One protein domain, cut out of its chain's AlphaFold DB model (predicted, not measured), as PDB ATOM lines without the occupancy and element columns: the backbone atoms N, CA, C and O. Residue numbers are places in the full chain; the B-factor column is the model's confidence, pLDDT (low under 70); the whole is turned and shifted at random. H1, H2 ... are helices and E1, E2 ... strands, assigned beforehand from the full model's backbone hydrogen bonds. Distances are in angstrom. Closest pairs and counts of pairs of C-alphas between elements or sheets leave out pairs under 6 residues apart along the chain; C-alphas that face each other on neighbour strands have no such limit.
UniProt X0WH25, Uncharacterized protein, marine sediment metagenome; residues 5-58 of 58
ATOM      1  N   ASN A   5      -3.724  26.976   7.954       52.34
ATOM      2  CA  ASN A   5      -4.454  27.032   9.225       52.34
ATOM      3  C   ASN A   5      -5.846  27.691   9.122       52.34
ATOM      4  O   ASN A   5      -6.731  27.367   9.914       52.34
ATOM      5  N   GLU A   6      -6.086  28.586   8.156       50.84
ATOM      6  CA  GLU A   6      -7.424  29.155   7.910       50.84
ATOM      7  C   GLU A   6      -8.339  28.177   7.155       50.84
ATOM      8  O   GLU A   6      -9.565  28.223   7.294       50.84
ATOM      9  N   LEU A   7      -7.747  27.271   6.373       49.00
ATOM     10  CA  LEU A   7      -8.460  26.192   5.687       49.00
ATOM     11  C   LEU A   7      -8.914  25.104   6.669       49.00
ATOM     12  O   LEU A   7     -10.060  24.672   6.576       49.00
ATOM     13  N   SER A   8      -8.081  24.744   7.654       48.44
ATOM     14  CA  SER A   8      -8.436  23.744   8.676       48.44
ATOM     15  C   SER A   8      -9.578  24.203   9.600       48.44
ATOM     16  O   SER A   8     -10.473  23.429   9.929       48.44
ATOM     17  N   LYS A   9      -9.667  25.502   9.927       51.81
ATOM     18  CA  LYS A   9     -10.816  26.042  10.689       51.81
ATOM     19  C   LYS A   9     -12.160  25.930   9.955       51.81
ATOM     20  O   LYS A   9     -13.204  26.027  10.591       51.81
ATOM     21  N   ASN A  10     -12.145  25.716   8.639       52.69
ATOM     22  CA  ASN A  10     -13.335  25.524   7.812       52.69
ATOM     23  C   ASN A  10     -13.676  24.042   7.566       52.69
ATOM     24  O   ASN A  10     -14.555  23.762   6.752       52.69
ATOM     25  N   GLU A  11     -13.021  23.084   8.231       51.88
ATOM     26  CA  GLU A  11     -13.270  21.644   8.023       51.88
ATOM     27  C   GLU A  11     -14.569  21.133   8.672       51.88
ATOM     28  O   GLU A  11     -15.015  20.021   8.393       51.88
ATOM     29  N   HIS A  12     -15.250  21.965   9.463       56.62
ATOM     30  CA  HIS A  12     -16.558  21.656  10.043       56.62
ATOM     31  C   HIS A  12     -17.565  22.756   9.682       56.62
ATOM     32  O   HIS A  12     -17.959  23.562  10.519       56.62
ATOM     33  N   LYS A  13     -17.967  22.814   8.403       66.81
ATOM     34  CA  LYS A  13     -18.837  23.854   7.805       66.81
ATOM     35  C   LYS A  13     -20.300  23.794   8.256       66.81
ATOM     36  O   LYS A  13     -21.194  24.025   7.446       66.81
ATOM     37  N   ILE A  14     -20.571  23.445   9.507       71.75
ATOM     38  CA  ILE A  14     -21.913  23.559  10.071       71.75
ATOM     39  C   ILE A  14     -22.019  24.962  10.657       71.75
ATOM     40  O   ILE A  14     -21.327  25.292  11.617       71.75
ATOM     41  N   SER A  15     -22.876  25.797  10.076       81.69
ATOM     42  CA  SER A  15     -23.139  27.125  10.622       81.69
ATOM     43  C   SER A  15     -23.764  27.042  12.013       81.69
ATOM     44  O   SER A  15     -24.377  26.040  12.394       81.69
ATOM     45  N   GLU A  16     -23.714  28.158  12.733       83.50
ATOM     46  CA  GLU A  16     -24.541  28.354  13.919       83.50
ATOM     47  C   GLU A  16     -26.031  28.139  13.609       83.50
ATOM     48  O   GLU A  16     -26.482  28.297  12.464       83.50
ATOM     49  N   LEU A  17     -26.782  27.761  14.646       82.44
ATOM     50  CA  LEU A  17     -28.223  27.552  14.575       82.44
ATOM     51  C   LEU A  17     -28.923  28.880  14.276       82.44
ATOM     52  O   LEU A  17     -28.778  29.845  15.024       82.44
ATOM     53  N   LYS A  18     -29.718  28.913  13.211       88.75
ATOM     54  CA  LYS A  18     -30.552  30.062  12.847       88.75
ATOM     55  C   LYS A  18     -32.014  29.642  12.798       88.75
ATOM     56  O   LYS A  18     -32.319  28.452  12.802       88.75
ATOM     57  N   LYS A  19     -32.918  30.618  12.757       90.38
ATOM     58  CA  LYS A  19     -34.346  30.378  12.536       90.38
ATOM     59  C   LYS A  19     -34.758  30.888  11.163       90.38
ATOM     60  O   LYS A  19     -34.347  31.981  10.778       90.38
ATOM     61  N   ASP A  20     -35.550  30.100  10.442       87.00
ATOM     62  CA  ASP A  20     -36.216  30.551   9.216       87.00
ATOM     63  C   ASP A  20     -37.405  31.483   9.538       87.00
ATOM     64  O   ASP A  20     -37.769  31.690  10.700       87.00
ATOM     65  N   ALA A  21     -38.046  32.031   8.501       87.06
ATOM     66  CA  ALA A  21     -39.210  32.914   8.640       87.06
ATOM     67  C   ALA A  21     -40.430  32.251   9.319       87.06
ATOM     68  O   ALA A  21     -41.316  32.944   9.809       87.06
ATOM     69  N   ASN A  22     -40.467  30.918   9.371       85.06
ATOM     70  CA  ASN A  22     -41.523  30.127   9.999       85.06
ATOM     71  C   ASN A  22     -41.140  29.675  11.424       85.06
ATOM     72  O   ASN A  22     -41.856  28.880  12.033       85.06
ATOM     73  N   GLY A  23     -39.998  30.134  11.950       83.81
ATOM     74  CA  GLY A  23     -39.491  29.782  13.277       83.81
ATOM     75  C   GLY A  23     -38.816  28.409  13.375       83.81
ATOM     76  O   GLY A  23     -38.473  27.988  14.489       83.81
ATOM     77  N   ASN A  24     -38.603  27.715  12.252       84.25
ATOM     78  CA  ASN A  24     -37.901  26.435  12.222       84.25
ATOM     79  C   ASN A  24     -36.398  26.633  12.373       84.25
ATOM     80  O   ASN A  24     -35.822  27.559  11.810       84.25
ATOM     81  N   ASP A  25     -35.763  25.702  13.073       88.50
ATOM     82  CA  ASP A  25     -34.318  25.689  13.243       88.50
ATOM     83  C   ASP A  25     -33.636  25.248  11.931       88.50
ATOM     84  O   ASP A  25     -33.966  24.198  11.375       88.50
ATOM     85  N   ILE A  26     -32.691  26.043  11.430       89.69
ATOM     86  CA  ILE A  26     -31.930  25.798  10.196       89.69
ATOM     87  C   ILE A  26     -30.422  25.897  10.454       89.69
ATOM     88  O   ILE A  26     -29.966  26.648  11.322       89.69
ATOM     89  N   ARG A  27     -29.638  25.143   9.679       87.31
ATOM     90  CA  ARG A  27     -28.171  25.233   9.628       87.31
ATOM     91  C   ARG A  27     -27.698  25.142   8.189       87.31
ATOM     92  O   ARG A  27     -28.257  24.386   7.403       87.31
ATOM     93  N   VAL A  28     -26.643  25.868   7.852       82.06
ATOM     94  CA  VAL A  28     -25.946  25.696   6.579       82.06
ATOM     95  C   VAL A  28     -24.857  24.656   6.787       82.06
ATOM     96  O   VAL A  28     -24.002  24.844   7.646       82.06
ATOM     97  N   VAL A  29     -24.902  23.566   6.026       81.19
ATOM     98  CA  VAL A  29     -23.887  22.508   6.012       81.19
ATOM     99  C   VAL A  29     -23.344  22.424   4.595       81.19
ATOM    100  O   VAL A  29     -24.110  22.256   3.648       81.19
ATOM    101  N   ASP A  30     -22.037  22.619   4.429       80.25
ATOM    102  CA  ASP A  30     -21.372  22.595   3.116       80.25
ATOM    103  C   ASP A  30     -22.006  23.528   2.066       80.25
ATOM    104  O   ASP A  30     -22.081  23.216   0.878       80.25
ATOM    105  N   GLY A  31     -22.486  24.695   2.504       77.38
ATOM    106  CA  GLY A  31     -23.132  25.683   1.632       77.38
ATOM    107  C   GLY A  31     -24.586  25.363   1.265       77.38
ATOM    108  O   GLY A  31     -25.190  26.119   0.509       77.38
ATOM    109  N   LYS A  32     -25.167  24.285   1.805       78.50
ATOM    110  CA  LYS A  32     -26.587  23.942   1.658       78.50
ATOM    111  C   LYS A  32     -27.343  24.237   2.944       78.50
ATOM    112  O   LYS A  32     -26.897  23.864   4.025       78.50
ATOM    113  N   GLU A  33     -28.500  24.875   2.830       82.19
ATOM    114  CA  GLU A  33     -29.400  25.069   3.964       82.19
ATOM    115  C   GLU A  33     -30.127  23.759   4.293       82.19
ATOM    116  O   GLU A  33     -30.740  23.132   3.430       82.19
ATOM    117  N   ILE A  34     -30.037  23.338   5.552       81.88
ATOM    118  CA  ILE A  34     -30.677  22.141   6.088       81.88
ATOM    119  C   ILE A  34     -31.602  22.563   7.224       81.88
ATOM    120  O   ILE A  34     -31.175  23.179   8.204       81.88
ATOM    121  N   LYS A  35     -32.873  22.175   7.120       85.62
ATOM    122  CA  LYS A  35     -33.841  22.303   8.209       85.62
ATOM    123  C   LYS A  35     -33.570  21.230   9.260       85.62
ATOM    124  O   LYS A  35     -33.628  20.036   8.967       85.62
ATOM    125  N   GLN A  36     -33.289  21.653  10.486       78.38
ATOM    126  CA  GLN A  36     -33.072  20.753  11.607       78.38
ATOM    127  C   GLN A  36     -34.423  20.184  12.052       78.38
ATOM    128  O   GLN A  36     -35.274  20.880  12.608       78.38
ATOM    129  N   ILE A  37     -34.631  18.896  11.791       78.94
ATOM    130  CA  ILE A  37     -35.800  18.163  12.274       78.94
ATOM    131  C   ILE A  37     -35.496  17.743  13.711       78.94
ATOM    132  O   ILE A  37     -34.514  17.045  13.954       78.94
ATOM    133  N   LYS A  38     -36.314  18.191  14.669       77.25
ATOM    134  CA  LYS A  38     -36.191  17.729  16.056       77.25
ATOM    135  C   LYS A  38     -36.440  16.227  16.101       77.25
ATOM    136  O   LYS A  38     -37.395  15.738  15.492       77.25
ATOM    137  N   GLU A  39     -35.589  15.516  16.829       79.50
ATOM    138  CA  GLU A  39     -35.844  14.120  17.147       79.50
ATOM    139  C   GLU A  39     -37.181  14.030  17.886       79.50
ATOM    140  O   GLU A  39     -37.462  14.821  18.792       79.50
ATOM    141  N   LYS A  40     -38.043  13.109  17.448       84.44
ATOM    142  CA  LYS A  40     -39.318  12.886  18.122       84.44
ATOM    143  C   LYS A  40     -39.030  12.249  19.468       84.44
ATOM    144  O   LYS A  40     -38.406  11.194  19.533       84.44
ATOM    145  N   THR A  41     -39.525  12.863  20.530       89.44
ATOM    146  CA  THR A  41     -39.476  12.252  21.855       89.44
ATOM    147  C   THR A  41     -40.422  11.047  21.911       89.44
ATOM    148  O   THR A  41     -41.360  10.933  21.115       89.44
ATOM    149  N   GLN A  42     -40.237  10.158  22.893       88.94
ATOM    150  CA  GLN A  42     -41.193   9.068  23.136       88.94
ATOM    151  C   GLN A  42     -42.615   9.606  23.384       88.94
ATOM    152  O   GLN A  42     -43.587   9.017  22.917       88.94
ATOM    153  N   ALA A  43     -42.738  10.775  24.024       88.94
ATOM    154  CA  ALA A  43     -44.020  11.442  24.229       88.94
ATOM    155  C   ALA A  43     -44.684  11.867  22.904       88.94
ATOM    156  O   ALA A  43     -45.891  11.684  22.741       88.94
ATOM    157  N   ASP A  44     -43.913  12.366  21.931       87.12
ATOM    158  CA  ASP A  44     -44.426  12.707  20.595       87.12
ATOM    159  C   ASP A  44     -44.909  11.461  19.840       87.12
ATOM    160  O   ASP A  44     -45.908  11.497  19.114       87.12
ATOM    161  N   ILE A  45     -44.197  10.342  19.999       88.19
ATOM    162  CA  ILE A  45     -44.577   9.050  19.418       88.19
ATOM    163  C   ILE A  45     -45.896   8.570  20.033       88.19
ATOM    164  O   ILE A  45     -46.822   8.206  19.303       88.19
ATOM    165  N   ASP A  46     -46.009   8.621  21.360       93.19
ATOM    166  CA  ASP A  46     -47.196   8.179  22.089       93.19
ATOM    167  C   ASP A  46     -48.415   9.058  21.790       93.19
ATOM    168  O   ASP A  46     -49.516   8.538  21.587       93.19
ATOM    169  N   LEU A  47     -48.231  10.377  21.693       93.12
ATOM    170  CA  LEU A  47     -49.283  11.309  21.286       93.12
ATOM    171  C   LEU A  47     -49.799  10.974  19.883       93.12
ATOM    172  O   LEU A  47     -51.007  10.825  19.691       93.12
ATOM    173  N   ASN A  48     -48.898  10.781  18.916       89.56
ATOM    174  CA  ASN A  48     -49.280  10.392  17.558       89.56
ATOM    175  C   ASN A  48     -50.024   9.051  17.537       89.56
ATOM    176  O   ASN A  48     -51.036   8.913  16.847       89.56
ATOM    177  N   ARG A  49     -49.574   8.073  18.334       92.12
ATOM    178  CA  ARG A  49     -50.253   6.778  18.473       92.12
ATOM    179  C   ARG A  49     -51.679   6.954  19.002       92.12
ATOM    180  O   ARG A  49     -52.602   6.375  18.437       92.12
ATOM    181  N   ARG A  50     -51.877   7.774  20.040       93.88
ATOM    182  CA  ARG A  50     -53.206   8.062  20.614       93.88
ATOM    183  C   ARG A  50     -54.130   8.759  19.619       93.88
ATOM    184  O   ARG A  50     -55.282   8.356  19.493       93.88
ATOM    185  N   ILE A  51     -53.629   9.754  18.886       92.56
ATOM    186  CA  ILE A  51     -54.402  10.460  17.850       92.56
ATOM    187  C   ILE A  51     -54.849   9.487  16.755       92.56
ATOM    188  O   ILE A  51     -56.013   9.504  16.363       92.56
ATOM    189  N   ASN A  52     -53.954   8.615  16.286       90.50
ATOM    190  CA  ASN A  52     -54.291   7.618  15.269       90.50
ATOM    191  C   ASN A  52     -55.348   6.628  15.768       90.50
ATOM    192  O   ASN A  52     -56.304   6.347  15.053       90.50
ATOM    193  N   LEU A  53     -55.216   6.143  17.006       93.75
ATOM    194  CA  LEU A  53     -56.222   5.279  17.630       93.75
ATOM    195  C   LEU A  53     -57.589   5.971  17.739       93.75
ATOM    196  O   LEU A  53     -58.607   5.340  17.477       93.75
ATOM    197  N   TRP A  54     -57.620   7.261  18.084       92.25
ATOM    198  CA  TRP A  54     -58.859   8.041  18.127       92.25
ATOM    199  C   TRP A  54     -59.495   8.192  16.739       92.25
ATOM    200  O   TRP A  54     -60.683   7.924  16.596       92.25
ATOM    201  N   ARG A  55     -58.700   8.520  15.712       81.81
ATOM    202  CA  ARG A  55     -59.166   8.643  14.316       81.81
ATOM    203  C   ARG A  55     -59.717   7.343  13.735       81.81
ATOM    204  O   ARG A  55     -60.577   7.395  12.875       81.81
ATOM    205  N   MET A  56     -59.201   6.190  14.161       89.44
ATOM    206  CA  MET A  56     -59.721   4.885  13.731       89.44
ATOM    207  C   MET A  56     -61.007   4.480  14.463       89.44
ATOM    208  O   MET A  56     -61.672   3.540  14.039       89.44
ATOM    209  N   ARG A  57     -61.327   5.128  15.591       72.94
ATOM    210  CA  ARG A  57     -62.525   4.844  16.392       72.94
ATOM    211  C   ARG A  57     -63.739   5.675  15.956       72.94
ATOM    212  O   ARG A  57     -64.860   5.250  16.224       72.94
ATOM    213  N   SER A  58     -63.508   6.852  15.375       59.62
ATOM    214  CA  SER A  58     -64.514   7.721  14.743       59.62
ATOM    215  C   SER A  58     -64.873   7.236  13.347       59.62
ATOM    216  O   SER A  58     -66.078   7.258  13.025       59.62
TER     217      SER A  58
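Overview. This is residues 5 to 58 of the 58 residues of an uncharacterized protein of marine sediment metagenome (UniProt X0WH25). A small two-stranded hairpin, E1 and E2, forms the middle of a long, drawn-out model, with the helix H2 sticking out beyond it as a free arm in residues 39 to 58 and the short helix H1 at the opposite end of a long link. In that link the chain folds back beside the hairpin, where residues 18 to 19 pair with residues 25 to 26 of E1. The printed part has 54 residues, with two named helices and two named strands in the order H1, E1, E2, H2; the sheet, in the order E1 - E2, is antiparallel, and the class is mixed, helices and strands. The whole is extended, with a radius of gyration of the C-alphas of 18.3 A, and spans 62 by 23 by 14 A, the arm with H2 making much of the length.

Along the chain. E1 holds residues 25 to 29 and is 13.1 A long from first to last C-alpha, beginning at C-alpha 25 at (-34.318, 25.689, 13.243). E2 holds residues 32 to 35 and is 9.9 A long. H2, residues 42 to 57, is the longest helix and measures 22.8 A, ending at C-alpha 57 at (-62.525, 4.844, 16.392). H1, residues 5 to 8, measures 5.2 A and begins at C-alpha 5 at (-4.454, 27.032, 9.225).

Arrangement. E1 and E2 form a hairpin of antiparallel strands, with 154 degrees between their directions. The C-alphas of Val 28 and Glu 33 face each other at 4.4 A. N 29 and O 32 are within hydrogen-bond range at 2.8 A, as are N 34 and O 27 at 2.8 A. The pairing of residues 18 to 19 with residues 25 to 26 of E1 is antiparallel. H2 is apart from E1, and H1 is apart from E2 and from H2. In H2 every O i to N i+4 pair is within hydrogen-bond range, while H1 is too short for such a pair, and its one O i to N i+3 pair is not within range.

Size, cuts and confidence. The two C-alphas farthest apart are those of Asn 5 and Ser 58, at 63.3 A. Without residues 39 to 58, which stand free, the remaining 34 residues span 37 by 15 by 12 A. The printed part has no cut. The link from E1 to E2 is tight, that from E2 to H2 is short, and that from H1 to E1 is long, with 16 residues. The mean pLDDT of the printed part is 79.6; residues 5 to 13 and residue 58, the chain's last, are under 70, and the mean over H1 is 50.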